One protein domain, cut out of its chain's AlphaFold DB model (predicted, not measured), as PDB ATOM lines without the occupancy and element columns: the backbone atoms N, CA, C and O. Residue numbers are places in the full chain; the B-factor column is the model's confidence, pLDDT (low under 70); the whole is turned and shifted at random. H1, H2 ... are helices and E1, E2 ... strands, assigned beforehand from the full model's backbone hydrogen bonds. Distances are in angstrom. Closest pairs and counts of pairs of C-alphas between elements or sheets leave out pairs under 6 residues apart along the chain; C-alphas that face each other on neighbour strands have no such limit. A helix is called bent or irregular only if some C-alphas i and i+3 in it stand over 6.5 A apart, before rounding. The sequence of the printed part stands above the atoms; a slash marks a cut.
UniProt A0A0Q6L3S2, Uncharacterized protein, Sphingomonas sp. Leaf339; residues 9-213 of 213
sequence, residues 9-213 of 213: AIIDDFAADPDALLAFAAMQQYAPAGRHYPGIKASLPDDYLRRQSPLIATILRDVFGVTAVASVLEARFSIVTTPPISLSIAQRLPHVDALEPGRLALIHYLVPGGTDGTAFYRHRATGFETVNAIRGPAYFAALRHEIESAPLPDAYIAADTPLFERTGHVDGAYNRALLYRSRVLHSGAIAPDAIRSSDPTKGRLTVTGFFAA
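AT A GLANCE: This is residues 9 to 213 of the 213 residues of an uncharacterized protein of Sphingomonas sp. Leaf339 (UniProt A0A0Q6L3S2). A large, twisted sheet of six strands, E1 E7 E4 E9 E3 E2, is covered on one face by H1 and H2; a smaller sheet, E6 E5 E8, lies partly face to face with its other face, the strands of the two sheets crossed. H4 lies far out, past the smaller sheet from H1 and H2. The printed part has 205 residues, with four named helices and nine named strands in the order E1 H1 E2 H2 E3 H3 E4 E5 H4 E6 E7 E8 E9. Both sheets are antiparallel, and the class is mixed, helices and strands, with 102 residues, under half, in named elements. The whole is compact, with a radius of gyration of the C-alphas of 16.7 A and spans of 48 by 40 by 25 A.

HOW THE PARTS SIT: The large sheet runs E1, residues 9 to 11; E7, 177 to 181; E4, 103 to 109; E9, 205 to 212; E3, 71 to 80; and E2, 39 to 42. Across E4 and E9, N 106 and O 209 are within hydrogen-bond range at 2.8 A; across E9 and E3, N 78 and O 206 at 2.8 A. H1, residues 18 to 26, and H2, residues 48 to 64, are on the same face of this sheet: two layers, helices over one face. H1 has a height over the sheet of 10.2 A; the closest C-alphas of H1 and E3 are those of Ala 25 and Phe 77, 7.1 A apart. The smaller sheet runs E6, residues 164 to 172; E5, 115 to 123; and E8, 186 to 188. N 120 of E5 and O 168 of E6 are 2.9 A apart, within hydrogen-bond range, as are N 119 of E5 and O 187 of E8, 2.9 A. The sheets form a sandwich, two sheets face to face, their facing parts 9.4 A centre to centre and their strands at 47 degrees. E3, H3, residues 89 to 92, and E4 form a split strand-helix-strand unit, two strands running the same way with E9 between them; its crossover is right-handed. H4, residues 136 to 149, is not on either sheet. Every O i to N i+4 pair is within hydrogen-bond range in H1 and H4, and 11 of 13 in H2; H3 is too short for such a pair.

IN THESE COORDINATES: E1 begins at C-alpha 9, (-11.807, -28.426, -55.510), and E9, 23.6 A long, ends at C-alpha 212, (-4.908, -16.818, -45.827). E3 measures 25.6 A and bends by 55 degrees at residue 77; E6 measures 21.2 A and bends by 67 degrees at residue 167. E5 measures 24.4 A, E4 20.2 A and H4 19.8 A. H2, 21.8 A, is irregular, C-alphas 51 and 54 being 7.3 A apart.

THE WHOLE: The two C-alphas farthest apart, those of Ala 16 and Ser 149, are 49.0 A apart. The printed part has no cut; the links H1 to E2, E5 to H4, H4 to E6 and E8 to E9 are long. The mean pLDDT of the printed part is 96.0, and no printed residue is under 70.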
ATOM      1  N   ALA A   9     -12.778 -27.531 -54.905       98.56
ATOM      2  CA  ALA A   9     -11.807 -28.426 -55.510       98.56
ATOM      3  C   ALA A   9     -11.869 -29.767 -54.780       98.56
ATOM      4  O   ALA A   9     -11.777 -29.796 -53.553       98.56
ATOM      5  N   ILE A  10     -12.029 -30.850 -55.536       98.69
ATOM      6  CA  ILE A  10     -12.029 -32.226 -55.039       98.69
ATOM      7  C   ILE A  10     -10.753 -32.873 -55.559       98.69
ATOM      8  O   ILE A  10     -10.496 -32.834 -56.763       98.69
ATOM      9  N   ILE A  11      -9.947 -33.415 -54.655       98.50
ATOM     10  CA  ILE A  11      -8.642 -33.981 -54.967       98.50
ATOM     11  C   ILE A  11      -8.591 -35.391 -54.405       98.50
ATOM     12  O   ILE A  11      -8.510 -35.563 -53.193       98.50
ATOM     13  N   ASP A  12      -8.657 -36.383 -55.280       98.44
ATOM     14  CA  ASP A  12      -8.398 -37.772 -54.915       98.44
ATOM     15  C   ASP A  12      -6.888 -38.031 -54.849       98.44
ATOM     16  O   ASP A  12      -6.099 -37.298 -55.450       98.44
ATOM     17  N   ASP A  13      -6.496 -39.046 -54.080       97.88
ATOM     18  CA  ASP A  13      -5.100 -39.441 -53.873       97.88
ATOM     19  C   ASP A  13      -4.184 -38.289 -53.405       97.88
ATOM     20  O   ASP A  13      -3.064 -38.100 -53.883       97.88
ATOM     21  N   PHE A  14      -4.681 -37.477 -52.465       98.38
ATOM     22  CA  PHE A  14      -4.079 -36.193 -52.100       98.38
ATOM     23  C   PHE A  14      -2.692 -36.308 -51.452       98.38
ATOM     24  O   PHE A  14      -1.794 -35.504 -51.732       98.38
ATOM     25  N   ALA A  15      -2.505 -37.279 -50.558       98.00
ATOM     26  CA  ALA A  15      -1.211 -37.609 -49.982       98.00
ATOM     27  C   ALA A  15      -0.616 -38.839 -50.674       98.00
ATOM     28  O   ALA A  15      -1.311 -39.810 -50.949       98.00
ATOM     29  N   ALA A  16       0.700 -38.822 -50.897       97.12
ATOM     30  CA  ALA A  16       1.407 -39.944 -51.516       97.12
ATOM     31  C   ALA A  16       1.380 -41.228 -50.664       97.12
ATOM     32  O   ALA A  16       1.462 -42.321 -51.211       97.12
ATOM     33  N   ASP A  17       1.287 -41.088 -49.339       97.62
ATOM     34  CA  ASP A  17       1.237 -42.203 -48.391       97.62
ATOM     35  C   ASP A  17       0.229 -41.884 -47.266       97.62
ATOM     36  O   ASP A  17       0.607 -41.362 -46.208       97.62
ATOM     37  N   PRO A  18      -1.081 -42.089 -47.508       97.88
ATOM     38  CA  PRO A  18      -2.114 -41.828 -46.508       97.88
ATOM     39  C   PRO A  18      -2.051 -42.811 -45.331       97.88
ATOM     40  O   PRO A  18      -2.409 -42.440 -44.213       97.88
ATOM     41  N   ASP A  19      -1.531 -44.021 -45.545       98.25
ATOM     42  CA  ASP A  19      -1.408 -45.042 -44.502       98.25
ATOM     43  C   ASP A  19      -0.350 -44.646 -43.467       98.25
ATOM     44  O   ASP A  19      -0.582 -44.773 -42.262       98.25
ATOM     45  N   ALA A  20       0.773 -44.063 -43.903       98.12
ATOM     46  CA  ALA A  20       1.749 -43.473 -42.991       98.12
ATOM     47  C   ALA A  20       1.167 -42.298 -42.190       98.12
ATOM     48  O   ALA A  20       1.487 -42.141 -41.009       98.12
ATOM     49  N   LEU A  21       0.287 -41.484 -42.791       98.44
ATOM     50  CA  LEU A  21      -0.409 -40.412 -42.067       98.44
ATOM     51  C   LEU A  21      -1.366 -40.971 -41.013       98.44
ATOM     52  O   LEU A  21      -1.387 -40.462 -39.893       98.44
ATOM     53  N   LEU A  22      -2.120 -42.021 -41.344       98.31
ATOM     54  CA  LEU A  22      -3.012 -42.700 -40.407       98.31
ATOM     55  C   LEU A  22      -2.229 -43.333 -39.246       98.31
ATOM     56  O   LEU A  22      -2.591 -43.149 -38.082       98.31
ATOM     57  N   ALA A  23      -1.118 -44.014 -39.540       98.31
ATOM     58  CA  ALA A  23      -0.230 -44.585 -38.530       98.31
ATOM     59  C   ALA A  23       0.376 -43.501 -37.625       98.31
ATOM     60  O   ALA A  23       0.405 -43.652 -36.404       98.31
ATOM     61  N   PHE A  24       0.807 -42.373 -38.199       98.56
ATOM     62  CA  PHE A  24       1.299 -41.235 -37.426       98.56
ATOM     63  C   PHE A  24       0.205 -40.640 -36.535       98.56
ATOM     64  O   PHE A  24       0.457 -40.364 -35.361       98.56
ATOM     65  N   ALA A  25      -1.011 -40.475 -37.065       98.50
ATOM     66  CA  ALA A  25      -2.164 -39.968 -36.331       98.50
ATOM     67  C   ALA A  25      -2.525 -40.863 -35.137       98.50
ATOM     68  O   ALA A  25      -2.862 -40.340 -34.077       98.50
ATOM     69  N   ALA A  26      -2.407 -42.189 -35.278       98.00
ATOM     70  CA  ALA A  26      -2.656 -43.159 -34.209       98.00
ATOM     71  C   ALA A  26      -1.685 -43.032 -33.019       98.00
ATOM     72  O   ALA A  26      -2.019 -43.444 -31.911       98.00
ATOM     73  N   MET A  27      -0.507 -42.436 -33.227       97.81
ATOM     74  CA  MET A  27       0.490 -42.195 -32.177       97.81
ATOM     75  C   MET A  27       0.345 -40.825 -31.496       97.81
ATOM     76  O   MET A  27       1.089 -40.524 -30.562       97.81
ATOM     77  N   GLN A  28      -0.574 -39.972 -31.957       98.19
ATOM     78  CA  GLN A  28      -0.719 -38.622 -31.423       98.19
ATOM     79  C   GLN A  28      -1.561 -38.560 -30.150       98.19
ATOM     80  O   GLN A  28      -2.488 -39.339 -29.931       98.19
ATOM     81  N   GLN A  29      -1.291 -37.533 -29.346       97.00
ATOM     82  CA  GLN A  29      -2.153 -37.148 -28.235       97.00
ATOM     83  C   GLN A  29      -3.170 -36.111 -28.704       97.00
ATOM     84  O   GLN A  29      -2.815 -35.010 -29.129       97.00
ATOM     85  N   TYR A  30      -4.446 -36.472 -28.609       98.25
ATOM     86  CA  TYR A  30      -5.548 -35.597 -28.980       98.25
ATOM     87  C   TYR A  30      -6.056 -34.806 -27.779       98.25
ATOM     88  O   TYR A  30      -6.191 -35.332 -26.674       98.25
ATOM     89  N   ALA A  31      -6.397 -33.545 -28.022       97.75
ATOM     90  CA  ALA A  31      -6.992 -32.647 -27.042       97.75
ATOM     91  C   ALA A  31      -8.280 -32.019 -27.600       97.75
ATOM     92  O   ALA A  31      -8.457 -31.990 -28.821       97.75
ATOM     93  N   PRO A  32      -9.186 -31.496 -26.753       97.25
ATOM     94  CA  PRO A  32     -10.375 -30.784 -27.219       97.25
ATOM     95  C   PRO A  32     -10.039 -29.692 -28.244       97.25
ATOM     96  O   PRO A  32      -9.137 -28.880 -28.038       97.25
ATOM     97  N   ALA A  33     -10.777 -29.656 -29.355       92.81
ATOM     98  CA  ALA A  33     -10.480 -28.780 -30.488       92.81
ATOM     99  C   ALA A  33     -10.905 -27.312 -30.291       92.81
ATOM    100  O   ALA A  33     -10.581 -26.458 -31.119       92.81
ATOM    101  N   GLY A  34     -11.584 -27.008 -29.183       89.12
ATOM    102  CA  GLY A  34     -12.129 -25.691 -28.864       89.12
ATOM    103  C   GLY A  34     -13.639 -25.620 -29.087       89.12
ATOM    104  O   GLY A  34     -14.314 -26.638 -29.197       89.12
ATOM    105  N   ARG A  35     -14.189 -24.401 -29.117       83.38
ATOM    106  CA  ARG A  35     -15.649 -24.183 -29.154       83.38
ATOM    107  C   ARG A  35     -16.292 -24.461 -30.515       83.38
ATOM    108  O   ARG A  35     -17.466 -24.806 -30.554       83.38
ATOM    109  N   HIS A  36     -15.554 -24.284 -31.610       87.88
ATOM    110  CA  HIS A  36     -16.122 -24.333 -32.961       87.88
ATOM    111  C   HIS A  36     -16.170 -25.752 -33.531       87.88
ATOM    112  O   HIS A  36     -17.187 -26.156 -34.082       87.88
ATOM    113  N   TYR A  37     -15.111 -26.539 -33.338       94.62
ATOM    114  CA  TYR A  37     -15.046 -27.899 -33.864       94.62
ATOM    115  C   TYR A  37     -15.613 -28.922 -32.857       94.62
ATOM    116  O   TYR A  37     -15.174 -28.934 -31.704       94.62
ATOM    117  N   PRO A  38     -16.561 -29.793 -33.252       95.81
ATOM    118  CA  PRO A  38     -17.238 -30.744 -32.364       95.81
ATOM    119  C   PRO A  38     -16.406 -32.017 -32.120       95.81
ATOM    120  O   PRO A  38     -16.797 -33.141 -32.458       95.81
ATOM    121  N   GLY A  39     -15.220 -31.852 -31.534       97.12
ATOM    122  CA  GLY A  39     -14.386 -32.991 -31.176       97.12
ATOM    123  C   GLY A  39     -12.981 -32.639 -30.713       97.12
ATOM    124  O   GLY A  39     -12.769 -31.685 -29.960       97.12
ATOM    125  N   ILE A  40     -12.019 -33.448 -31.145       98.31
ATOM    126  CA  ILE A  40     -10.633 -33.418 -30.677       98.31
ATOM    127  C   ILE A  40      -9.659 -33.202 -31.835       98.31
ATOM    128  O   ILE A  40      -9.961 -33.549 -32.976       98.31
ATOM    129  N   LYS A  41      -8.487 -32.637 -31.537       98.38
ATOM    130  CA  LYS A  41      -7.433 -32.351 -32.512       98.38
ATOM    131  C   LYS A  41      -6.040 -32.726 -32.019       98.38
ATOM    132  O   LYS A  41      -5.795 -32.737 -30.812       98.38
ATOM    133  N   ALA A  42      -5.137 -32.980 -32.958       98.44
ATOM    134  CA  ALA A  42      -3.736 -33.299 -32.703       98.44
ATOM    135  C   ALA A  42      -2.797 -32.703 -33.768       98.44
ATOM    136  O   ALA A  42      -3.236 -32.199 -34.804       98.44
ATOM    137  N   SER A  43      -1.493 -32.714 -33.489       98.06
ATOM    138  CA  SER A  43      -0.461 -32.201 -34.398       98.06
ATOM    139  C   SER A  43      -0.276 -33.091 -35.626       98.06
ATOM    140  O   SER A  43      -0.357 -34.313 -35.538       98.06
ATOM    141  N   LEU A  44      -0.007 -32.459 -36.766       98.19
ATOM    142  CA  LEU A  44       0.389 -33.134 -38.004       98.19
ATOM    143  C   LEU A  44       1.891 -33.451 -37.992       98.19
ATOM    144  O   LEU A  44       2.621 -32.849 -37.202       98.19
ATOM    145  N   PRO A  45       2.375 -34.319 -38.899       97.88
ATOM    146  CA  PRO A  45       3.791 -34.348 -39.245       97.88
ATOM    147  C   PRO A  45       4.267 -32.961 -39.696       97.88
ATOM    148  O   PRO A  45       3.583 -32.294 -40.480       97.88
ATOM    149  N   ASP A  46       5.458 -32.549 -39.255       95.31
ATOM    150  CA  ASP A  46       6.032 -31.217 -39.532       95.31
ATOM    151  C   ASP A  46       6.169 -30.901 -41.028       95.31
ATOM    152  O   ASP A  46       6.298 -29.750 -41.452       95.31
ATOM    153  N   ASP A  47       6.182 -31.934 -41.860       95.88
ATOM    154  CA  ASP A  47       6.374 -31.841 -43.292       95.88
ATOM    155  C   ASP A  47       5.119 -32.023 -44.130       95.88
ATOM    156  O   ASP A  47       5.217 -31.848 -45.346       95.88
ATOM    157  N   TYR A  48       3.970 -32.300 -43.507       97.81
ATOM    158  CA  TYR A  48       2.694 -32.485 -44.191       97.81
ATOM    159  C   TYR A  48       2.450 -31.332 -45.173       97.81
ATOM    160  O   TYR A  48       2.607 -31.481 -46.383       97.81
ATOM    161  N   LEU A  49       2.241 -30.113 -44.666       94.31
ATOM    162  CA  LEU A  49       1.913 -28.975 -45.528       94.31
ATOM    163  C   LEU A  49       2.981 -28.708 -46.585       94.31
ATOM    164  O   LEU A  49       2.635 -28.445 -47.728       94.31
ATOM    165  N   ARG A  50       4.267 -28.858 -46.248       94.88
ATOM    166  CA  ARG A  50       5.358 -28.678 -47.215       94.88
ATOM    167  C   ARG A  50       5.230 -29.627 -48.410       94.88
ATOM    168  O   ARG A  50       5.483 -29.199 -49.533       94.88
ATOM    169  N   ARG A  51       4.837 -30.886 -48.186       96.06
ATOM    170  CA  ARG A  51       4.622 -31.877 -49.254       96.06
ATOM    171  C   ARG A  51       3.398 -31.544 -50.109       96.06
ATOM    172  O   ARG A  51       3.441 -31.751 -51.316       96.06
ATOM    173  N   GLN A  52       2.334 -31.002 -49.514       95.81
ATOM    174  CA  GLN A  52       1.100 -30.657 -50.233       95.81
ATOM    175  C   GLN A  52       1.119 -29.262 -50.890       95.81
ATOM    176  O   GLN A  52       0.356 -29.016 -51.826       95.81
ATOM    177  N   SER A  53       1.991 -28.351 -50.445       93.19
ATOM    178  CA  SER A  53       2.028 -26.949 -50.886       93.19
ATOM    179  C   SER A  53       2.070 -26.744 -52.406       93.19
ATOM    180  O   SER A  53       1.315 -25.894 -52.876       93.19
ATOM    181  N   PRO A  54       2.873 -27.475 -53.211       94.88
ATOM    182  CA  PRO A  54       2.909 -27.258 -54.662       94.88
ATOM    183  C   PRO A  54       1.559 -27.518 -55.349       94.88
ATOM    184  O   PRO A  54       1.139 -26.757 -56.227       94.88
ATOM    185  N   LEU A  55       0.857 -28.570 -54.918       96.19
ATOM    186  CA  LEU A  55      -0.466 -28.917 -55.431       96.19
ATOM    187  C   LEU A  55      -1.518 -27.910 -54.958       96.19
ATOM    188  O   LEU A  55      -2.275 -27.390 -55.775       96.19
ATOM    189  N   ILE A  56      -1.515 -27.566 -53.665       95.81
ATOM    190  CA  ILE A  56      -2.417 -26.548 -53.111       95.81
ATOM    191  C   ILE A  56      -2.235 -25.219 -53.855       95.81
ATOM    192  O   ILE A  56      -3.220 -24.645 -54.304       95.81
ATOM    193  N   ALA A  57      -1.001 -24.752 -54.059       94.88
ATOM    194  CA  ALA A  57      -0.722 -23.505 -54.775       94.88
ATOM    195  C   ALA A  57      -1.242 -23.522 -56.223       94.88
ATOM    196  O   ALA A  57      -1.767 -22.520 -56.709       94.88
ATOM    197  N   THR A  58      -1.137 -24.666 -56.902       96.06
ATOM    198  CA  THR A  58      -1.693 -24.860 -58.249       96.06
ATOM    199  C   THR A  58      -3.214 -24.731 -58.241       96.06
ATOM    200  O   THR A  58      -3.766 -23.956 -59.016       96.06
ATOM    201  N   ILE A  59      -3.892 -25.394 -57.302       96.94
ATOM    202  CA  ILE A  59      -5.353 -25.328 -57.158       96.94
ATOM    203  C   ILE A  59      -5.813 -23.913 -56.791       96.94
ATOM    204  O   ILE A  59      -6.781 -23.406 -57.356       96.94
ATOM    205  N   LEU A  60      -5.117 -23.250 -55.864       95.56
ATOM    206  CA  LEU A  60      -5.407 -21.874 -55.464       95.56
ATOM    207  C   LEU A  60      -5.405 -20.930 -56.666       95.56
ATOM    208  O   LEU A  60      -6.339 -20.144 -56.833       95.56
ATOM    209  N   ARG A  61      -4.407 -21.053 -57.537       96.00
ATOM    210  CA  ARG A  61      -4.314 -20.253 -58.754       96.00
ATOM    211  C   ARG A  61      -5.384 -20.637 -59.774       96.00
ATOM    212  O   ARG A  61      -6.133 -19.770 -60.212       96.00
ATOM    213  N   ASP A  62      -5.473 -21.916 -60.128       97.06
ATOM    214  CA  ASP A  62      -6.222 -22.358 -61.310       97.06
ATOM    215  C   ASP A  62      -7.735 -22.470 -61.045       97.06
ATOM    216  O   ASP A  62      -8.539 -22.243 -61.947       97.06
ATOM    217  N   VAL A  63      -8.140 -22.764 -59.803       97.00
ATOM    218  CA  VAL A  63      -9.556 -22.895 -59.405       97.00
ATOM    219  C   VAL A  63     -10.072 -21.632 -58.719       97.00
ATOM    220  O   VAL A  63     -11.203 -21.211 -58.954       97.00
ATOM    221  N   PHE A  64      -9.257 -21.020 -57.857       95.88
ATOM    222  CA  PHE A  64      -9.687 -19.898 -57.019       95.88
ATOM    223  C   PHE A  64      -9.150 -18.539 -57.483       95.88
ATOM    224  O   PHE A  64      -9.486 -17.528 -56.862       95.88
ATOM    225  N   GLY A  65      -8.338 -18.477 -58.543       94.50
ATOM    226  CA  GLY A  65      -7.751 -17.222 -59.026       94.50
ATOM    227  C   GLY A  65      -6.853 -16.531 -57.994       94.50
ATOM    228  O   GLY A  65      -6.645 -15.323 -58.067       94.50
ATOM    229  N   VAL A  66      -6.365 -17.267 -56.994       92.25
ATOM    230  CA  VAL A  66      -5.504 -16.751 -55.930       92.25
ATOM    231  C   VAL A  66      -4.059 -16.839 -56.404       92.25
ATOM    232  O   VAL A  66      -3.486 -17.921 -56.491       92.25
ATOM    233  N   THR A  67      -3.473 -15.690 -56.726       87.06
ATOM    234  CA  THR A  67      -2.083 -15.583 -57.200       87.06
ATOM    235  C   THR A  67      -1.103 -15.162 -56.106       87.06
ATOM    236  O   THR A  67       0.106 -15.240 -56.310       87.06
ATOM    237  N   ALA A  68      -1.609 -14.692 -54.964       86.62
ATOM    238  CA  ALA A  68      -0.800 -14.348 -53.804       86.62
ATOM    239  C   ALA A  68      -0.280 -15.609 -53.096       86.62
ATOM    240  O   ALA A  68      -0.859 -16.694 -53.199       86.62
ATOM    241  N   VAL A  69       0.821 -15.458 -52.358       86.25
ATOM    242  CA  VAL A  69       1.362 -16.541 -51.532       86.25
ATOM    243  C   VAL A  69       0.425 -16.770 -50.352       86.25
ATOM    244  O   VAL A  69       0.290 -15.906 -49.489       86.25
ATOM    245  N   ALA A  70      -0.190 -17.950 -50.296       90.69
ATOM    246  CA  ALA A  70      -1.019 -18.330 -49.165       90.69
ATOM    247  C   ALA A  70      -0.159 -18.706 -47.949       90.69
ATOM    248  O   ALA A  70       0.730 -19.556 -48.021       90.69
ATOM    249  N   SER A  71      -0.466 -18.089 -46.816       94.19
ATOM    250  CA  SER A  71       0.031 -18.466 -45.498       94.19
ATOM    251  C   SER A  71      -0.875 -19.519 -44.864       94.19
ATOM    252  O   SER A  71      -2.088 -19.540 -45.082       94.19
ATOM    253  N   VAL A  72      -0.280 -20.399 -44.065       95.75
ATOM    254  CA  VAL A  72      -1.007 -21.374 -43.249       95.75
ATOM    255  C   VAL A  72      -1.361 -20.710 -41.924       95.75
ATOM    256  O   VAL A  72      -0.470 -20.258 -41.209       95.75
ATOM    257  N   LEU A  73      -2.647 -20.687 -41.582       95.56
ATOM    258  CA  LEU A  73      -3.121 -20.207 -40.283       95.56
ATOM    259  C   LEU A  73      -3.108 -21.330 -39.243       95.56
ATOM    260  O   LEU A  73      -2.607 -21.158 -38.136       95.56
ATOM    261  N   GLU A  74      -3.646 -22.492 -39.609       95.44
ATOM    262  CA  GLU A  74      -3.658 -23.696 -38.779       95.44
ATOM    263  C   GLU A  74      -3.802 -24.925 -39.684       95.44
ATOM    264  O   GLU A  74      -4.482 -24.868 -40.707       95.44
ATOM    265  N   ALA A  75      -3.190 -26.046 -39.305       97.38
ATOM    266  CA  ALA A  75      -3.543 -27.355 -39.841       97.38
ATOM    267  C   ALA A  75      -3.338 -28.426 -38.766       97.38
ATOM    268  O   ALA A  75      -2.297 -28.450 -38.102       97.38
ATOM    269  N   ARG A  76      -4.336 -29.285 -38.562       98.31
ATOM    270  CA  ARG A  76      -4.354 -30.294 -37.492       98.31
ATOM    271  C   ARG A  76      -5.042 -31.568 -37.959       98.31
ATOM    272  O   ARG A  76      -5.940 -31.502 -38.797       98.31
ATOM    273  N   PHE A  77      -4.674 -32.707 -37.371       98.75
ATOM    274  CA  PHE A  77      -5.598 -33.839 -37.356       98.75
ATOM    275  C   PHE A  77      -6.806 -33.466 -36.509       98.75
ATOM    276  O   PHE A  77      -6.644 -32.866 -35.447       98.75
ATOM    277  N   SER A  78      -7.986 -33.867 -36.954       98.25
ATOM    278  CA  SER A  78      -9.262 -33.561 -36.326       98.25
ATOM    279  C   SER A  78     -10.164 -34.790 -36.380       98.25
ATOM    280  O   SER A  78     -10.312 -35.412 -37.434       98.25
ATOM    281  N   ILE A  79     -10.800 -35.121 -35.255       98.31
ATOM    282  CA  ILE A  79     -11.752 -36.231 -35.140       98.31
ATOM    283  C   ILE A  79     -13.031 -35.709 -34.504       98.31
ATOM    284  O   ILE A  79     -12.998 -35.108 -33.429       98.31
ATOM    285  N   VAL A  80     -14.160 -35.930 -35.171       97.00
ATOM    286  CA  VAL A  80     -15.482 -35.628 -34.610       97.00
ATOM    287  C   VAL A  80     -15.798 -36.646 -33.517       97.00
ATOM    288  O   VAL A  80     -15.864 -37.845 -33.784       97.00
ATOM    289  N   THR A  81     -16.008 -36.174 -32.290       96.81
ATOM    290  CA  THR A  81     -16.294 -37.043 -31.134       96.81
ATOM    291  C   THR A  81     -17.460 -36.556 -30.286       96.81
ATOM    292  O   THR A  81     -17.989 -37.329 -29.487       96.81
ATOM    293  N   THR A  82     -17.900 -35.305 -30.451       96.12
ATOM    294  CA  THR A  82     -18.977 -34.743 -29.633       96.12
ATOM    295  C   THR A  82     -20.307 -35.443 -29.947       96.12
ATOM    296  O   THR A  82     -20.708 -35.506 -31.116       96.12
ATOM    297  N   PRO A  83     -21.018 -35.990 -28.944       94.06
ATOM    298  CA  PRO A  83     -22.327 -36.587 -29.167       94.06
ATOM    299  C   PRO A  83     -23.383 -35.501 -29.447       94.06
ATOM    300  O   PRO A  83     -23.253 -34.389 -28.931       94.06
ATOM    301  N   PRO A  84     -24.457 -35.819 -30.196       93.69
ATOM    302  CA  PRO A  84     -25.495 -34.857 -30.583       93.69
ATOM    303  C   PRO A  84     -26.051 -33.994 -29.437       93.69
ATOM    304  O   PRO A  84     -26.130 -32.773 -29.554       93.69
ATOM    305  N   ILE A  85     -26.327 -34.612 -28.284       92.50
ATOM    306  CA  ILE A  85     -26.874 -33.934 -27.096       92.50
ATOM    307  C   ILE A  85     -25.908 -32.924 -26.450       92.50
ATOM    308  O   ILE A  85     -26.322 -32.072 -25.672       92.50
ATOM    309  N   SER A  86     -24.613 -33.001 -26.765       94.06
ATOM    310  CA  SER A  86     -23.585 -32.087 -26.252       94.06
ATOM    311  C   SER A  86     -23.170 -31.024 -27.269       94.06
ATOM    312  O   SER A  86     -22.263 -30.242 -26.988       94.06
ATOM    313  N   LEU A  87     -23.805 -30.981 -28.445       95.62
ATOM    314  CA  LEU A  87     -23.523 -29.957 -29.443       95.62
ATOM    315  C   LEU A  87     -24.041 -28.601 -28.982       95.62
ATOM    316  O   LEU A  87     -25.200 -28.460 -28.585       95.62
ATOM    317  N   SER A  88     -23.210 -27.575 -29.131       94.88
ATOM    318  CA  SER A  88     -23.689 -26.193 -29.121       94.88
ATOM    319  C   SER A  88     -24.580 -25.923 -30.336       94.88
ATOM    320  O   SER A  88     -24.472 -26.612 -31.348       94.88
ATOM    321  N   ILE A  89     -25.412 -24.881 -30.281       94.00
ATOM    322  CA  ILE A  89     -26.257 -24.475 -31.418       94.00
ATOM    323  C   ILE A  89     -25.427 -24.277 -32.697       94.00
ATOM    324  O   ILE A  89     -25.804 -24.765 -33.756       94.00
ATOM    325  N   ALA A  90     -24.259 -23.635 -32.591       93.75
ATOM    326  CA  ALA A  90     -23.391 -23.379 -33.739       93.75
ATOM    327  C   ALA A  90     -22.879 -24.664 -34.416       93.75
ATOM    328  O   ALA A  90     -22.686 -24.675 -35.623       93.75
ATOM    329  N   GLN A  91     -22.695 -25.756 -33.665       95.94
ATOM    330  CA  GLN A  91     -22.229 -27.044 -34.203       95.94
ATOM    331  C   GLN A  91     -23.346 -27.869 -34.862       95.94
ATOM    332  O   GLN A  91     -23.071 -28.890 -35.489       95.94
ATOM    333  N   ARG A  92     -24.607 -27.446 -34.714       95.62
ATOM    334  CA  ARG A  92     -25.786 -28.099 -35.305       95.62
ATOM    335  C   ARG A  92     -26.185 -27.485 -36.646       95.62
ATOM    336  O   ARG A  92     -27.069 -28.006 -37.317       95.62
ATOM    337  N   LEU A  93     -25.564 -26.368 -37.025       96.62
ATOM    338  CA  LEU A  93     -25.944 -25.551 -38.173       96.62
ATOM    339  C   LEU A  93     -24.796 -25.436 -39.184       96.62
ATOM    340  O   LEU A  93     -23.626 -25.533 -38.800       96.62
ATOM    341  N   PRO A  94     -25.100 -25.171 -40.468       97.56
ATOM    342  CA  PRO A  94     -24.091 -24.737 -41.419       97.56
ATOM    343  C   PRO A  94     -23.390 -23.462 -40.943       97.56
ATOM    344  O   PRO A  94     -24.019 -22.552 -40.398       97.56
ATOM    345  N   HIS A  95     -22.087 -23.384 -41.181       97.50
ATOM    346  CA  HIS A  95     -21.253 -22.255 -40.790       97.50
ATOM    347  C   HIS A  95     -20.319 -21.826 -41.921       97.50
ATOM    348  O   HIS A  95     -20.217 -22.471 -42.965       97.50
ATOM    349  N   VAL A  96     -19.658 -20.696 -41.689       97.88
ATOM    350  CA  VAL A  96     -18.507 -20.211 -42.450       97.88
ATOM    351  C   VAL A  96     -17.332 -20.116 -41.482       97.88
ATOM    352  O   VAL A  96     -17.534 -19.768 -40.316       97.88
ATOM    353  N   ASP A  97     -16.119 -20.414 -41.936       97.06
ATOM    354  CA  ASP A  97     -14.931 -20.386 -41.068       97.06
ATOM    355  C   ASP A  97     -14.364 -18.975 -40.913       97.06
ATOM    356  O   ASP A  97     -13.705 -18.662 -39.923       97.06
ATOM    357  N   ALA A  98     -14.590 -18.120 -41.913       96.88
ATOM    358  CA  ALA A  98     -14.086 -16.757 -41.934       96.88
ATOM    359  C   ALA A  98     -14.934 -15.855 -42.833       96.88
ATOM    360  O   ALA A  98     -15.483 -16.295 -43.847       96.88
ATOM    361  N   LEU A  99     -14.994 -14.571 -42.475       97.12
ATOM    362  CA  LEU A  99     -15.675 -13.533 -43.257       97.12
ATOM    363  C   LEU A  99     -14.697 -12.719 -44.109       97.12
ATOM    364  O   LEU A  99     -15.114 -12.040 -45.055       97.12
ATOM    365  N   GLU A 100     -13.414 -12.763 -43.752       95.88
ATOM    366  CA  GLU A 100     -12.326 -12.075 -44.423       95.88
ATOM    367  C   GLU A 100     -12.094 -12.643 -45.832       95.88
ATOM    368  O   GLU A 100     -12.187 -13.858 -46.052       95.88
ATOM    369  N   PRO A 101     -11.767 -11.784 -46.813       92.75
ATOM    370  CA  PRO A 101     -11.366 -12.245 -48.136       92.75
ATOM    371  C   PRO A 101     -10.066 -13.061 -48.064       92.75
ATOM    372  O   PRO A 101      -9.313 -12.980 -47.097       92.75
ATOM    373  N   GLY A 102      -9.812 -13.870 -49.097       94.06
ATOM    374  CA  GLY A 102      -8.571 -14.651 -49.200       94.06
ATOM    375  C   GLY A 102      -8.480 -15.855 -48.255       94.06
ATOM    376  O   GLY A 102      -7.453 -16.525 -48.222       94.06
ATOM    377  N   ARG A 103      -9.543 -16.166 -47.501       97.44
ATOM    378  CA  ARG A 103      -9.586 -17.307 -46.578       97.44
ATOM    379  C   ARG A 103     -10.065 -18.588 -47.255       97.44
ATOM    380  O   ARG A 103     -11.097 -18.589 -47.938       97.44
ATOM    381  N   LEU A 104      -9.326 -19.675 -47.047       97.75
ATOM    382  CA  LEU A 104      -9.664 -21.005 -47.555       97.75
ATOM    383  C   LEU A 104      -9.591 -22.063 -46.460       97.75
ATOM    384  O   LEU A 104      -8.770 -21.968 -45.547       97.75
ATOM    385  N   ALA A 105     -10.416 -23.092 -46.621       98.19
ATOM    386  CA  ALA A 105     -10.446 -24.282 -45.793       98.19
ATOM    387  C   ALA A 105     -10.056 -25.514 -46.619       98.19
ATOM    388  O   ALA A 105     -10.423 -25.635 -47.790       98.19
ATOM    389  N   LEU A 106      -9.315 -26.418 -45.982       98.62
ATOM    390  CA  LEU A 106      -8.930 -27.735 -46.470       98.62
ATOM    391  C   LEU A 106      -9.499 -28.790 -45.530       98.62
ATOM    392  O   LEU A 106      -9.259 -28.729 -44.324       98.62
ATOM    393  N   ILE A 107     -10.163 -29.796 -46.090       98.62
ATOM    394  CA  ILE A 107     -10.505 -31.032 -45.383       98.62
ATOM    395  C   ILE A 107      -9.882 -32.188 -46.144       98.62
ATOM    396  O   ILE A 107     -10.185 -32.357 -47.314       98.62
ATOM    397  N   HIS A 108      -9.040 -32.990 -45.503       98.81
ATOM    398  CA  HIS A 108      -8.479 -34.211 -46.083       98.81
ATOM    399  C   HIS A 108      -8.925 -35.420 -45.262       98.81
ATOM    400  O   HIS A 108      -8.636 -35.500 -44.071       98.81
ATOM    401  N   TYR A 109      -9.672 -36.333 -45.875       98.69
ATOM    402  CA  TYR A 109     -10.266 -37.492 -45.217       98.69
ATOM    403  C   TYR A 109      -9.279 -38.652 -45.125       98.69
ATOM    404  O   TYR A 109      -8.755 -39.125 -46.130       98.69
ATOM    405  N   LEU A 110      -9.083 -39.154 -43.907       98.44
ATOM    406  CA  LEU A 110      -8.211 -40.290 -43.599       98.44
ATOM    407  C   LEU A 110      -9.008 -41.403 -42.908       98.44
ATOM    408  O   LEU A 110      -8.527 -42.032 -41.974       98.44
ATOM    409  N   VAL A 111     -10.251 -41.615 -43.350       96.75
ATOM    410  CA  VAL A 111     -11.143 -42.663 -42.839       96.75
ATOM    411  C   VAL A 111     -11.101 -43.859 -43.792       96.75
ATOM    412  O   VAL A 111     -11.629 -43.745 -44.903       96.75
ATOM    413  N   PRO A 112     -10.489 -44.997 -43.416       93.56
ATOM    414  CA  PRO A 112     -10.568 -46.210 -44.224       93.56
ATOM    415  C   PRO A 112     -12.031 -46.619 -44.439       93.56
ATOM    416  O   PRO A 112     -12.812 -46.660 -43.492       93.56
ATOM    417  N   GLY A 113     -12.419 -46.890 -45.686       91.44
ATOM    418  CA  GLY A 113     -13.817 -47.175 -46.050       91.44
ATOM    419  C   GLY A 113     -14.704 -45.936 -46.247       91.44
ATOM    420  O   GLY A 113     -15.825 -46.072 -46.728       91.44
ATOM    421  N   GLY A 114     -14.188 -44.738 -45.962       94.12
ATOM    422  CA  GLY A 114     -14.854 -43.464 -46.212       94.12
ATOM    423  C   GLY A 114     -15.825 -43.004 -45.118       94.12
ATOM    424  O   GLY A 114     -15.944 -43.592 -44.046       94.12
ATOM    425  N   THR A 115     -16.484 -41.878 -45.373       95.19
ATOM    426  CA  THR A 115     -17.449 -41.206 -44.490       95.19
ATOM    427  C   THR A 115     -18.417 -40.365 -45.329       95.19
ATOM    428  O   THR A 115     -18.154 -40.110 -46.504       95.19
ATOM    429  N   ASP A 116     -19.496 -39.859 -44.726       94.06
ATOM    430  CA  ASP A 116     -20.483 -39.017 -45.417       94.06
ATOM    431  C   ASP A 116     -19.870 -37.718 -45.971       94.06
ATOM    432  O   ASP A 116     -20.396 -37.125 -46.896       94.06
ATOM    433  N   GLY A 117     -18.718 -37.268 -45.468       96.88
ATOM    434  CA  GLY A 117     -17.967 -36.178 -46.096       96.88
ATOM    435  C   GLY A 117     -18.431 -34.783 -45.676       96.88
ATOM    436  O   GLY A 117     -18.517 -34.503 -44.478       96.88
ATOM    437  N   THR A 118     -18.629 -33.870 -46.627       98.19
ATOM    438  CA  THR A 118     -18.978 -32.459 -46.366       98.19
ATOM    439  C   THR A 118     -20.151 -32.020 -47.230       98.19
ATOM    440  O   THR A 118     -20.181 -32.239 -48.442       98.19
ATOM    441  N   ALA A 119     -21.106 -31.349 -46.592       98.38
ATOM    442  CA  ALA A 119     -22.278 -30.773 -47.227       98.38
ATOM    443  C   ALA A 119     -22.168 -29.245 -47.290       98.38
ATOM    444  O   ALA A 119     -21.653 -28.603 -46.374       98.38
ATOM    445  N   PHE A 120     -22.700 -28.672 -48.365       98.62
ATOM    446  CA  PHE A 120     -22.763 -27.234 -48.620       98.62
ATOM    447  C   PHE A 120     -24.217 -26.785 -48.642       98.62
ATOM    448  O   PHE A 120     -25.095 -27.554 -49.041       98.62
ATOM    449  N   TYR A 121     -24.473 -25.555 -48.205       98.75
ATOM    450  CA  TYR A 121     -25.827 -25.103 -47.914       98.75
ATOM    451  C   TYR A 121     -26.123 -23.706 -48.448       98.75
ATOM    452  O   TYR A 121     -25.235 -22.883 -48.660       98.75
ATOM    453  N   ARG A 122     -27.416 -23.436 -48.611       98.62
ATOM    454  CA  ARG A 122     -27.995 -22.108 -48.779       98.62
ATOM    455  C   ARG A 122     -28.893 -21.808 -47.596       98.62
ATOM    456  O   ARG A 122     -29.738 -22.624 -47.235       98.62
ATOM    457  N   HIS A 123     -28.751 -20.620 -47.031       98.56
ATOM    458  CA  HIS A 123     -29.681 -20.110 -46.040       98.56
ATOM    459  C   HIS A 123     -30.953 -19.601 -46.720       98.56
ATOM    460  O   HIS A 123     -30.881 -18.698 -47.556       98.56
ATOM    461  N   ARG A 124     -32.116 -20.167 -46.382       98.25
ATOM    462  CA  ARG A 124     -33.364 -19.950 -47.130       98.25
ATOM    463  C   ARG A 124     -33.879 -18.517 -47.016       98.25
ATOM    464  O   ARG A 124     -34.178 -17.921 -48.045       98.25
ATOM    465  N   ALA A 125     -33.913 -17.941 -45.812       98.06
ATOM    466  CA  ALA A 125     -34.456 -16.595 -45.609       98.06
ATOM    467  C   ALA A 125     -33.649 -15.500 -46.326       98.06
ATOM    468  O   ALA A 125     -34.217 -14.548 -46.850       98.06
ATOM    469  N   THR A 126     -32.322 -15.643 -46.382       98.31
ATOM    470  CA  THR A 126     -31.446 -14.651 -47.039       98.31
ATOM    471  C   THR A 126     -31.084 -14.996 -48.485       98.31
ATOM    472  O   THR A 126     -30.557 -14.152 -49.201       98.31
ATOM    473  N   GLY A 127     -31.278 -16.248 -48.901       98.38
ATOM    474  CA  GLY A 127     -30.787 -16.781 -50.173       98.38
ATOM    475  C   GLY A 127     -29.264 -16.959 -50.265       98.38
ATOM    476  O   GLY A 127     -28.773 -17.362 -51.316       98.38
ATOM    477  N   PHE A 128     -28.501 -16.670 -49.206       98.69
ATOM    478  CA  PHE A 128     -27.038 -16.713 -49.235       98.69
ATOM    479  C   PHE A 128     -26.489 -18.142 -49.202       98.69
ATOM    480  O   PHE A 128     -26.886 -18.947 -48.364       98.69
ATOM    481  N   GLU A 129     -25.526 -18.417 -50.080       98.62
ATOM    482  CA  GLU A 129     -24.654 -19.605 -50.050       98.62
ATOM    483  C   GLU A 129     -23.261 -19.247 -49.514       98.62
ATOM    484  O   GLU A 129     -22.550 -20.092 -48.971       98.62
ATOM    485  N   THR A 130     -22.891 -17.965 -49.603       98.50
ATOM    486  CA  THR A 130     -21.693 -17.401 -48.985       98.50
ATOM    487  C   THR A 130     -21.990 -16.234 -48.052       98.50
ATOM    488  O   THR A 130     -22.848 -15.388 -48.326       98.50
ATOM    489  N   VAL A 131     -21.206 -16.140 -46.977       98.50
ATOM    490  CA  VAL A 131     -21.285 -15.072 -45.975       98.50
ATOM    491  C   VAL A 131     -19.908 -14.434 -45.813       98.50
ATOM    492  O   VAL A 131     -18.938 -15.090 -45.458       98.50
ATOM    493  N   ASN A 132     -19.818 -13.134 -46.087       97.44
ATOM    494  CA  ASN A 132     -18.606 -12.323 -45.954       97.44
ATOM    495  C   ASN A 132     -18.876 -11.116 -45.039       97.44
ATOM    496  O   ASN A 132     -19.983 -10.970 -44.524       97.44
ATOM    497  N   ALA A 133     -17.905 -10.218 -44.870       97.38
ATOM    498  CA  ALA A 133     -18.061  -9.036 -44.013       97.38
ATOM    499  C   ALA A 133     -19.271  -8.139 -44.369       97.38
ATOM    500  O   ALA A 133     -19.858  -7.529 -43.482       97.38
ATOM    501  N   ILE A 134     -19.675  -8.086 -45.646       97.88
ATOM    502  CA  ILE A 134     -20.816  -7.277 -46.112       97.88
ATOM    503  C   ILE A 134     -22.145  -7.982 -45.808       97.88
ATOM    504  O   ILE A 134     -23.098  -7.355 -45.354       97.88
ATOM    505  N   ARG A 135     -22.217  -9.296 -46.048       98.06
ATOM    506  CA  ARG A 135     -23.437 -10.106 -45.868       98.06
ATOM    507  C   ARG A 135     -23.665 -10.563 -44.426       98.06
ATOM    508  O   ARG A 135     -24.802 -10.823 -44.042       98.06
ATOM    509  N   GLY A 136     -22.596 -10.648 -43.636       98.06
ATOM    510  CA  GLY A 136     -22.582 -11.155 -42.264       98.06
ATOM    511  C   GLY A 136     -23.639 -10.527 -41.358       98.06
ATOM    512  O   GLY A 136     -24.419 -11.278 -40.777       98.06
ATOM    513  N   PRO A 137     -23.736  -9.186 -41.256       98.31
ATOM    514  CA  PRO A 137     -24.719  -8.546 -40.385       98.31
ATOM    515  C   PRO A 137     -26.162  -8.979 -40.672       98.31
ATOM    516  O   PRO A 137     -26.882  -9.351 -39.749       98.31
ATOM    517  N   ALA A 138     -26.564  -8.996 -41.948       98.44
ATOM    518  CA  ALA A 138     -27.903  -9.419 -42.353       98.44
ATOM    519  C   ALA A 138     -28.130 -10.918 -42.101       98.44
ATOM    520  O   ALA A 138     -29.168 -11.300 -41.566       98.44
ATOM    521  N   TYR A 139     -27.141 -11.756 -42.430       98.50
ATOM    522  CA  TYR A 139     -27.200 -13.200 -42.203       98.50
ATOM    523  C   TYR A 139     -27.379 -13.551 -40.723       98.50
ATOM    524  O   TYR A 139     -28.326 -14.246 -40.363       98.50
ATOM    525  N   PHE A 140     -26.503 -13.046 -39.850       97.56
ATOM    526  CA  PHE A 140     -26.537 -13.391 -38.430       97.56
ATOM    527  C   PHE A 140     -27.748 -12.800 -37.704       97.56
ATOM    528  O   PHE A 140     -28.215 -13.400 -36.738       97.56
ATOM    529  N   ALA A 141     -28.267 -11.649 -38.150       98.06
ATOM    530  CA  ALA A 141     -29.502 -11.090 -37.609       98.06
ATOM    531  C   ALA A 141     -30.717 -11.973 -37.942       98.06
ATOM    532  O   ALA A 141     -31.488 -12.292 -37.039       98.06
ATOM    533  N   ALA A 142     -30.850 -12.406 -39.202       98.06
ATOM    534  CA  ALA A 142     -31.919 -13.311 -39.626       98.06
ATOM    535  C   ALA A 142     -31.834 -14.659 -38.894       98.06
ATOM    536  O   ALA A 142     -32.793 -15.059 -38.237       98.06
ATOM    537  N   LEU A 143     -30.647 -15.278 -38.898       97.19
ATOM    538  CA  LEU A 143     -30.431 -16.573 -38.256       97.19
ATOM    539  C   LEU A 143     -30.730 -16.528 -36.752       97.19
ATOM    540  O   LEU A 143     -31.325 -17.456 -36.211       97.19
ATOM    541  N   ARG A 144     -30.345 -15.449 -36.057       96.62
ATOM    542  CA  ARG A 144     -30.667 -15.281 -34.633       96.62
ATOM    543  C   ARG A 144     -32.176 -15.272 -34.404       96.62
ATOM    544  O   ARG A 144     -32.647 -15.991 -33.530       96.62
ATOM    545  N   HIS A 145     -32.911 -14.494 -35.196       96.56
ATOM    546  CA  HIS A 145     -34.364 -14.413 -35.085       96.56
ATOM    547  C   HIS A 145     -35.030 -15.779 -35.312       96.56
ATOM    548  O   HIS A 145     -35.918 -16.170 -34.559       96.56
ATOM    549  N   GLU A 146     -34.562 -16.540 -36.301       96.12
ATOM    550  CA  GLU A 146     -35.093 -17.869 -36.610       96.12
ATOM    551  C   GLU A 146     -34.829 -18.879 -35.486       96.12
ATOM    552  O   GLU A 146     -35.744 -19.600 -35.087       96.12
ATOM    553  N   ILE A 147     -33.619 -18.884 -34.918       94.19
ATOM    554  CA  ILE A 147     -33.247 -19.752 -33.785       94.19
ATOM    555  C   ILE A 147     -34.064 -19.422 -32.529       94.19
ATOM    556  O   ILE A 147     -34.415 -20.319 -31.767       94.19
ATOM    557  N   GLU A 148     -34.365 -18.145 -32.296       93.81
ATOM    558  CA  GLU A 148     -35.205 -17.712 -31.171       93.81
ATOM    559  C   GLU A 148     -36.686 -18.068 -31.385       93.81
ATOM    560  O   GLU A 148     -37.419 -18.258 -30.416       93.81
ATOM    561  N   SER A 149     -37.126 -18.183 -32.642       92.50
ATOM    562  CA  SER A 149     -38.525 -18.445 -32.992       92.50
ATOM    563  C   SER A 149     -38.938 -19.919 -32.906       92.50
ATOM    564  O   SER A 149     -40.121 -20.207 -32.719       92.50
ATOM    565  N   ALA A 150     -37.994 -20.857 -33.038       87.69
ATOM    566  CA  ALA A 150     -38.280 -22.288 -33.020       87.69
ATOM    567  C   ALA A 150     -37.082 -23.113 -32.517       87.69
ATOM    568  O   ALA A 150     -35.934 -22.806 -32.846       87.69
ATOM    569  N   PRO A 151     -37.321 -24.203 -31.761       86.38
ATOM    570  CA  PRO A 151     -36.245 -25.073 -31.312       86.38
ATOM    571  C   PRO A 151     -35.567 -25.773 -32.497       86.38
ATOM    572  O   PRO A 151     -36.221 -26.248 -33.427       86.38
ATOM    573  N   LEU A 152     -34.241 -25.888 -32.421       89.06
ATOM    574  CA  LEU A 152     -33.445 -26.673 -33.359       89.06
ATOM    575  C   LEU A 152     -33.288 -28.119 -32.867       89.06
ATOM    576  O   LEU A 152     -33.161 -28.328 -31.658       89.06
ATOM    577  N   PRO A 153     -33.205 -29.111 -33.771       89.31
ATOM    578  CA  PRO A 153     -32.887 -30.484 -33.390       89.31
ATOM    579  C   PRO A 153     -31.555 -30.591 -32.627       89.31
ATOM    580  O   PRO A 153     -30.577 -29.928 -32.976       89.31
ATOM    581  N   ASP A 154     -31.484 -31.477 -31.629       91.19
ATOM    582  CA  ASP A 154     -30.239 -31.865 -30.945       91.19
ATOM    583  C   ASP A 154     -29.431 -32.850 -31.814       91.19
ATOM    584  O   ASP A 154     -29.215 -34.005 -31.445       91.19
ATOM    585  N   ALA A 155     -29.038 -32.419 -33.015       94.81
ATOM    586  CA  ALA A 155     -28.366 -33.253 -34.007       94.81
ATOM    587  C   ALA A 155     -27.379 -32.459 -34.867       94.81
ATOM    588  O   ALA A 155     -27.488 -31.242 -35.010       94.81
ATOM    589  N   TYR A 156     -26.432 -33.171 -35.479       95.94
ATOM    590  CA  TYR A 156     -25.719 -32.646 -36.638       95.94
ATOM    591  C   TYR A 156     -26.707 -32.454 -37.790       95.94
ATOM    592  O   TYR A 156     -27.597 -33.283 -37.997       95.94
ATOM    593  N   ILE A 157     -26.539 -31.387 -38.569       95.12
ATOM    594  CA  ILE A 157     -27.298 -31.228 -39.807       95.12
ATOM    595  C   ILE A 157     -26.836 -32.268 -40.841       95.12
ATOM    596  O   ILE A 157     -25.665 -32.308 -41.214       95.12
ATOM    597  N   ALA A 158     -27.763 -33.110 -41.303       87.75
ATOM    598  CA  ALA A 158     -27.492 -34.175 -42.278       87.75
ATOM    599  C   ALA A 158     -28.253 -34.003 -43.609       87.75
ATOM    600  O   ALA A 158     -27.940 -34.662 -44.601       87.75
ATOM    601  N   ALA A 159     -29.251 -33.119 -43.646       91.31
ATOM    602  CA  ALA A 159     -30.133 -32.899 -44.788       91.31
ATOM    603  C   ALA A 159     -30.670 -31.460 -44.794       91.31
ATOM    604  O   ALA A 159     -30.276 -30.630 -43.971       91.31
ATOM    605  N   ASP A 160     -31.585 -31.181 -45.717       96.00
ATOM    606  CA  ASP A 160     -32.377 -29.956 -45.727       96.00
ATOM    607  C   ASP A 160     -33.123 -29.754 -44.402       96.00
ATOM    608  O   ASP A 160     -33.619 -30.693 -43.778       96.00
ATOM    609  N   THR A 161     -33.249 -28.493 -44.005       95.25
ATOM    610  CA  THR A 161     -34.053 -28.042 -42.869       95.25
ATOM    611  C   THR A 161     -34.956 -26.881 -43.303       95.25
ATOM    612  O   THR A 161     -34.784 -26.327 -44.399       95.25
ATOM    613  N   PRO A 162     -35.906 -26.447 -42.456       95.56
ATOM    614  CA  PRO A 162     -36.664 -25.224 -42.713       95.56
ATOM    615  C   PRO A 162     -35.798 -23.963 -42.855       95.56
ATOM    616  O   PRO A 162     -36.240 -23.018 -43.497       95.56
ATOM    617  N   LEU A 163     -34.578 -23.948 -42.297       97.25
ATOM    618  CA  LEU A 163     -33.665 -22.796 -42.367       97.25
ATOM    619  C   LEU A 163     -32.647 -22.919 -43.510       97.25
ATOM    620  O   LEU A 163     -32.242 -21.920 -44.108       97.25
ATOM    621  N   PHE A 164     -32.237 -24.144 -43.846       98.00
ATOM    622  CA  PHE A 164     -31.152 -24.401 -44.793       98.00
ATOM    623  C   PHE A 164     -31.538 -25.420 -45.864       98.00
ATOM    624  O   PHE A 164     -32.171 -26.437 -45.596       98.00
ATOM    625  N   GLU A 165     -31.106 -25.166 -47.089       98.06
ATOM    626  CA  GLU A 165     -31.185 -26.098 -48.215       98.06
ATOM    627  C   GLU A 165     -29.789 -26.631 -48.521       98.06
ATOM    628  O   GLU A 165     -28.851 -25.839 -48.601       98.06
ATOM    629  N   ARG A 166     -29.623 -27.941 -48.707       98.12
ATOM    630  CA  ARG A 166     -28.346 -28.523 -49.117       98.12
ATOM    631  C   ARG A 166     -28.149 -28.308 -50.616       98.12
ATOM    632  O   ARG A 166     -28.865 -28.862 -51.441       98.12
ATOM    633  N   THR A 167     -27.135 -27.529 -50.972       98.06
ATOM    634  CA  THR A 167     -26.816 -27.151 -52.359       98.06
ATOM    635  C   THR A 167     -25.712 -27.993 -52.987       98.06
ATOM    636  O   THR A 167     -25.452 -27.890 -54.188       98.06
ATOM    637  N   GLY A 168     -25.032 -28.804 -52.182       97.38
ATOM    638  CA  GLY A 168     -23.969 -29.685 -52.635       97.38
ATOM    639  C   GLY A 168     -23.550 -30.668 -51.555       97.38
ATOM    640  O   GLY A 168     -23.760 -30.442 -50.363       97.38
ATOM    641  N   HIS A 169     -22.944 -31.764 -51.991       97.69
ATOM    642  CA  HIS A 169     -22.418 -32.811 -51.131       97.69
ATOM    643  C   HIS A 169     -21.189 -33.418 -51.793       97.69
ATOM    644  O   HIS A 169     -21.192 -33.624 -53.008       97.69
ATOM    645  N   VAL A 170     -20.153 -33.691 -51.007       98.31
ATOM    646  CA  VAL A 170     -19.000 -34.469 -51.460       98.31
ATOM    647  C   VAL A 170     -18.689 -35.525 -50.418       98.31
ATOM    648  O   VAL A 170     -18.375 -35.185 -49.277       98.31
ATOM    649  N   ASP A 171     -18.744 -36.787 -50.840       97.44
ATOM    650  CA  ASP A 171     -18.451 -37.932 -49.986       97.44
ATOM    651  C   ASP A 171     -16.981 -37.915 -49.556       97.44
ATOM    652  O   ASP A 171     -16.079 -37.609 -50.352       97.44
ATOM    653  N   GLY A 172     -16.736 -38.275 -48.299       97.38
ATOM    654  CA  GLY A 172     -15.397 -38.345 -47.738       97.38
ATOM    655  C   GLY A 172     -14.752 -39.683 -48.056       97.38
ATOM    656  O   GLY A 172     -14.807 -40.596 -47.242       97.38
ATOM    657  N   ALA A 173     -14.143 -39.808 -49.231       98.38
ATOM    658  CA  ALA A 173     -13.356 -40.985 -49.593       98.38
ATOM    659  C   ALA A 173     -11.979 -40.971 -48.907       98.38
ATOM    660  O   ALA A 173     -11.437 -39.907 -48.610       98.38
ATOM    661  N   TYR A 174     -11.396 -42.145 -48.659       98.44
ATOM    662  CA  TYR A 174     -10.043 -42.232 -48.106       98.44
ATOM    663  C   TYR A 174      -9.031 -41.525 -49.021       98.44
ATOM    664  O   TYR A 174      -9.080 -41.704 -50.235       98.44
ATOM    665  N   ASN A 175      -8.140 -40.717 -48.441       98.62
ATOM    666  CA  ASN A 175      -7.144 -39.898 -49.145       98.62
ATOM    667  C   ASN A 175      -7.725 -38.818 -50.082       98.62
ATOM    668  O   ASN A 175      -7.012 -38.261 -50.918       98.62
ATOM    669  N   ARG A 176      -9.017 -38.483 -49.947       98.81
ATOM    670  CA  ARG A 176      -9.626 -37.349 -50.651       98.81
ATOM    671  C   ARG A 176      -9.445 -36.067 -49.860       98.81
ATOM    672  O   ARG A 176      -9.765 -36.015 -48.673       98.81
ATOM    673  N   ALA A 177      -9.040 -35.001 -50.534       98.81
ATOM    674  CA  ALA A 177      -9.081 -33.650 -50.011       98.81
ATOM    675  C   ALA A 177     -10.119 -32.774 -50.713       98.81
ATOM    676  O   ALA A 177     -10.393 -32.923 -51.902       98.81
ATOM    677  N   LEU A 178     -10.672 -31.829 -49.958       98.81
ATOM    678  CA  LEU A 178     -11.520 -30.746 -50.426       98.81
ATOM    679  C   LEU A 178     -10.847 -29.425 -50.100       98.81
ATOM    680  O   LEU A 178     -10.461 -29.213 -48.952       98.81
ATOM    681  N   LEU A 179     -10.774 -28.524 -51.075       98.56
ATOM    682  CA  LEU A 179     -10.388 -27.132 -50.856       98.56
ATOM    683  C   LEU A 179     -11.547 -26.231 -51.278       98.56
ATOM    684  O   LEU A 179     -12.101 -26.402 -52.364       98.56
ATOM    685  N   TYR A 180     -11.928 -25.283 -50.430       98.62
ATOM    686  CA  TYR A 180     -13.002 -24.327 -50.711       98.62
ATOM    687  C   TYR A 180     -12.783 -23.021 -49.949       98.62
ATOM    688  O   TYR A 180     -11.953 -22.929 -49.043       98.62
ATOM    689  N   ARG A 181     -13.504 -21.963 -50.333       98.12
ATOM    690  CA  ARG A 181     -13.410 -20.676 -49.633       98.12
ATOM    691  C   ARG A 181     -14.098 -20.765 -48.277       98.12
ATOM    692  O   ARG A 181     -15.246 -21.187 -48.201       98.12
ATOM    693  N   SER A 182     -13.454 -20.241 -47.241       98.00
ATOM    694  CA  SER A 182     -13.972 -20.251 -45.864       98.00
ATOM    695  C   SER A 182     -15.309 -19.526 -45.686       98.00
ATOM    696  O   SER A 182     -15.989 -19.740 -44.692       98.00
ATOM    697  N   ARG A 183     -15.701 -18.684 -46.649       98.00
ATOM    698  CA  ARG A 183     -16.979 -17.960 -46.661       98.00
ATOM    699  C   ARG A 183     -18.176 -18.783 -47.146       98.00
ATOM    700  O   ARG A 183     -19.274 -18.241 -47.186       98.00
ATOM    701  N   VAL A 184     -17.975 -20.014 -47.619       98.44
ATOM    702  CA  VAL A 184     -19.060 -20.873 -48.123       98.44
ATOM    703  C   VAL A 184     -19.770 -21.530 -46.944       98.44
ATOM    704  O   VAL A 184     -19.112 -22.099 -46.074       98.44
ATOM    705  N   LEU A 185     -21.103 -21.467 -46.916       98.56
ATOM    706  CA  LEU A 185     -21.905 -22.149 -45.905       98.56
ATOM    707  C   LEU A 185     -21.777 -23.660 -46.067       98.56
ATOM    708  O   LEU A 185     -22.156 -24.229 -47.094       98.56
ATOM    709  N   HIS A 186     -21.253 -24.312 -45.040       98.56
ATOM    710  CA  HIS A 186     -20.972 -25.737 -45.070       98.56
ATOM    711  C   HIS A 186     -21.105 -26.372 -43.685       98.56
ATOM    712  O   HIS A 186     -21.207 -25.695 -42.663       98.56
ATOM    713  N   SER A 187     -21.133 -27.699 -43.662       97.81
ATOM    714  CA  SER A 187     -21.021 -28.496 -42.446       97.81
ATOM    715  C   SER A 187     -20.415 -29.854 -42.784       97.81
ATOM    716  O   SER A 187     -20.570 -30.350 -43.904       97.81
ATOM    717  N   GLY A 188     -19.763 -30.488 -41.809       96.44
ATOM    718  CA  GLY A 188     -19.450 -31.908 -41.926       96.44
ATOM    719  C   GLY A 188     -20.749 -32.698 -42.079       96.44
ATOM    720  O   GLY A 188     -21.645 -32.571 -41.246       96.44
ATOM    721  N   ALA A 189     -20.854 -33.503 -43.135       95.56
ATOM    722  CA  ALA A 189     -21.909 -34.497 -43.228       95.56
ATOM    723  C   ALA A 189     -21.564 -35.602 -42.222       95.56
ATOM    724  O   ALA A 189     -20.494 -36.212 -42.289       95.56
ATOM    725  N   ILE A 190     -22.412 -35.743 -41.206       94.38
ATOM    726  CA  ILE A 190     -22.247 -36.696 -40.111       94.38
ATOM    727  C   ILE A 190     -23.607 -37.354 -39.913       94.38
ATOM    728  O   ILE A 190     -24.518 -36.740 -39.348       94.38
ATOM    729  N   ALA A 191     -23.757 -38.582 -40.403       90.25
ATOM    730  CA  ALA A 191     -24.988 -39.336 -40.233       90.25
ATOM    731  C   ALA A 191     -25.282 -39.617 -38.741       90.25
ATOM    732  O   ALA A 191     -24.364 -39.689 -37.913       90.25
ATOM    733  N   PRO A 192     -26.561 -39.787 -38.353       88.69
ATOM    734  CA  PRO A 192     -26.933 -40.095 -36.969       88.69
ATOM    735  C   PRO A 192     -26.216 -41.331 -36.394       88.69
ATOM    736  O   PRO A 192     -25.816 -41.334 -35.220       88.69
ATOM    737  N   ASP A 193     -26.014 -42.341 -37.240       87.56
ATOM    738  CA  ASP A 193     -25.354 -43.622 -36.979       87.56
ATOM    739  C   ASP A 193     -23.840 -43.613 -37.252       87.56
ATOM    740  O   ASP A 193     -23.181 -44.637 -37.074       87.56
ATOM    741  N   ALA A 194     -23.258 -42.460 -37.606       88.62
ATOM    742  CA  ALA A 194     -21.821 -42.335 -37.814       88.62
ATOM    743  C   ALA A 194     -21.026 -42.752 -36.564       88.62
ATOM    744  O   ALA A 194     -21.350 -42.380 -35.426       88.62
ATOM    745  N   ILE A 195     -19.931 -43.484 -36.789       88.25
ATOM    746  CA  ILE A 195     -19.028 -43.939 -35.731       88.25
ATOM    747  C   ILE A 195     -18.384 -42.723 -35.052       88.25
ATOM    748  O   ILE A 195     -17.636 -41.956 -35.661       88.25
ATOM    749  N   ARG A 196     -18.641 -42.575 -33.751       90.38
ATOM    750  CA  ARG A 196     -18.059 -41.538 -32.888       90.38
ATOM    751  C   ARG A 196     -17.021 -42.170 -31.970       90.38
ATOM    752  O   ARG A 196     -17.313 -42.517 -30.830       90.38
ATOM    753  N   SER A 197     -15.814 -42.346 -32.494       95.31
ATOM    754  CA  SER A 197     -14.667 -42.853 -31.741       95.31
ATOM    755  C   SER A 197     -13.565 -41.804 -31.709       95.31
ATOM    756  O   SER A 197     -13.316 -41.147 -32.713       95.31
ATOM    757  N   SER A 198     -12.892 -41.658 -30.567       96.38
ATOM    758  CA  SER A 198     -11.669 -40.855 -30.456       96.38
ATOM    759  C   SER A 198     -10.432 -41.576 -30.996       96.38
ATOM    760  O   SER A 198      -9.374 -40.963 -31.091       96.38
ATOM    761  N   ASP A 199     -10.549 -42.868 -31.311       96.75
ATOM    762  CA  ASP A 199      -9.502 -43.666 -31.950       96.75
ATOM    763  C   ASP A 199      -9.350 -43.221 -33.419       96.75
ATOM    764  O   ASP A 199     -10.303 -43.389 -34.188       96.75
ATOM    765  N   PRO A 200      -8.189 -42.680 -33.837       96.00
ATOM    766  CA  PRO A 200      -7.970 -42.185 -35.198       96.00
ATOM    767  C   PRO A 200      -8.178 -43.241 -36.287       96.00
ATOM    768  O   PRO A 200      -8.467 -42.889 -37.423       96.00
ATOM    769  N   THR A 201      -8.067 -44.528 -35.945       94.62
ATOM    770  CA  THR A 201      -8.239 -45.642 -36.891       94.62
ATOM    771  C   THR A 201      -9.697 -46.067 -37.081       94.62
ATOM    772  O   THR A 201      -9.998 -46.852 -37.976       94.62
ATOM    773  N   LYS A 202     -10.609 -45.562 -36.241       94.75
ATOM    774  CA  LYS A 202     -12.038 -45.931 -36.236       94.75
ATOM    775  C   LYS A 202     -12.968 -44.733 -36.371       94.75
ATOM    776  O   LYS A 202     -14.090 -44.875 -36.842       94.75
ATOM    777  N   GLY A 203     -12.550 -43.582 -35.855       95.31
ATOM    778  CA  GLY A 203     -13.313 -42.346 -35.903       95.31
ATOM    779  C   GLY A 203     -13.236 -41.673 -37.268       95.31
ATOM    780  O   GLY A 203     -12.445 -42.041 -38.135       95.31
ATOM    781  N   ARG A 204     -14.033 -40.617 -37.434       96.94
ATOM    782  CA  ARG A 204     -13.979 -39.744 -38.610       96.94
ATOM    783  C   ARG A 204     -12.726 -38.858 -38.563       96.94
ATOM    784  O   ARG A 204     -12.824 -37.669 -38.248       96.94
ATOM    785  N   LEU A 205     -11.561 -39.447 -38.827       98.25
ATOM    786  CA  LEU A 205     -10.277 -38.758 -38.904       98.25
ATOM    787  C   LEU A 205     -10.172 -37.926 -40.184       98.25
ATOM    788  O   LEU A 205     -10.350 -38.411 -41.302       98.25
ATOM    789  N   THR A 206      -9.829 -36.656 -40.003       98.56
ATOM    790  CA  THR A 206      -9.519 -35.730 -41.091       98.56
ATOM    791  C   THR A 206      -8.282 -34.910 -40.753       98.56
ATOM    792  O   THR A 206      -7.937 -34.761 -39.582       98.56
ATOM    793  N   VAL A 207      -7.635 -34.329 -41.758       98.62
ATOM    794  CA  VAL A 207      -6.842 -33.113 -41.571       98.62
ATOM    795  C   VAL A 207      -7.728 -31.916 -41.888       98.62
ATOM    796  O   VAL A 207      -8.296 -31.845 -42.976       98.62
ATOM    797  N   THR A 208      -7.831 -30.975 -40.953       98.00
ATOM    798  CA  THR A 208      -8.490 -29.678 -41.156       98.00
ATOM    799  C   THR A 208      -7.417 -28.606 -41.253       98.00
ATOM    800  O   THR A 208      -6.589 -28.496 -40.348       98.00
ATOM    801  N   GLY A 209      -7.409 -27.835 -42.340       97.44
ATOM    802  CA  GLY A 209      -6.441 -26.766 -42.580       97.44
ATOM    803  C   GLY A 209      -7.104 -25.451 -42.970       97.44
ATOM    804  O   GLY A 209      -8.113 -25.450 -43.667       97.44
ATOM    805  N   PHE A 210      -6.506 -24.336 -42.559       97.44
ATOM    806  CA  PHE A 210      -6.960 -22.983 -42.863       97.44
ATOM    807  C   PHE A 210      -5.817 -22.139 -43.415       97.44
ATOM    808  O   PHE A 210      -4.705 -22.149 -42.881       97.44
ATOM    809  N   PHE A 211      -6.111 -21.378 -44.466       96.81
ATOM    810  CA  PHE A 211      -5.133 -20.579 -45.201       96.81
ATOM    811  C   PHE A 211      -5.613 -19.138 -45.363       96.81
ATOM    812  O   PHE A 211      -6.818 -18.883 -45.442       96.81
ATOM    813  N   ALA A 212      -4.665 -18.208 -45.456       96.56
ATOM    814  CA  ALA A 212      -4.908 -16.818 -45.827       96.56
ATOM    815  C   ALA A 212      -3.989 -16.414 -46.980       96.56
ATOM    816  O   ALA A 212      -2.768 -16.540 -46.858       96.56
ATOM    817  N   ALA A 213      -4.581 -15.918 -48.062       88.69
ATOM    818  CA  ALA A 213      -3.895 -15.390 -49.235       88.69
ATOM    819  C   ALA A 213      -4.232 -13.915 -49.477       88.69
ATOM    820  O   ALA A 213      -5.336 -13.491 -49.063       88.69
TER     821      ALA A 213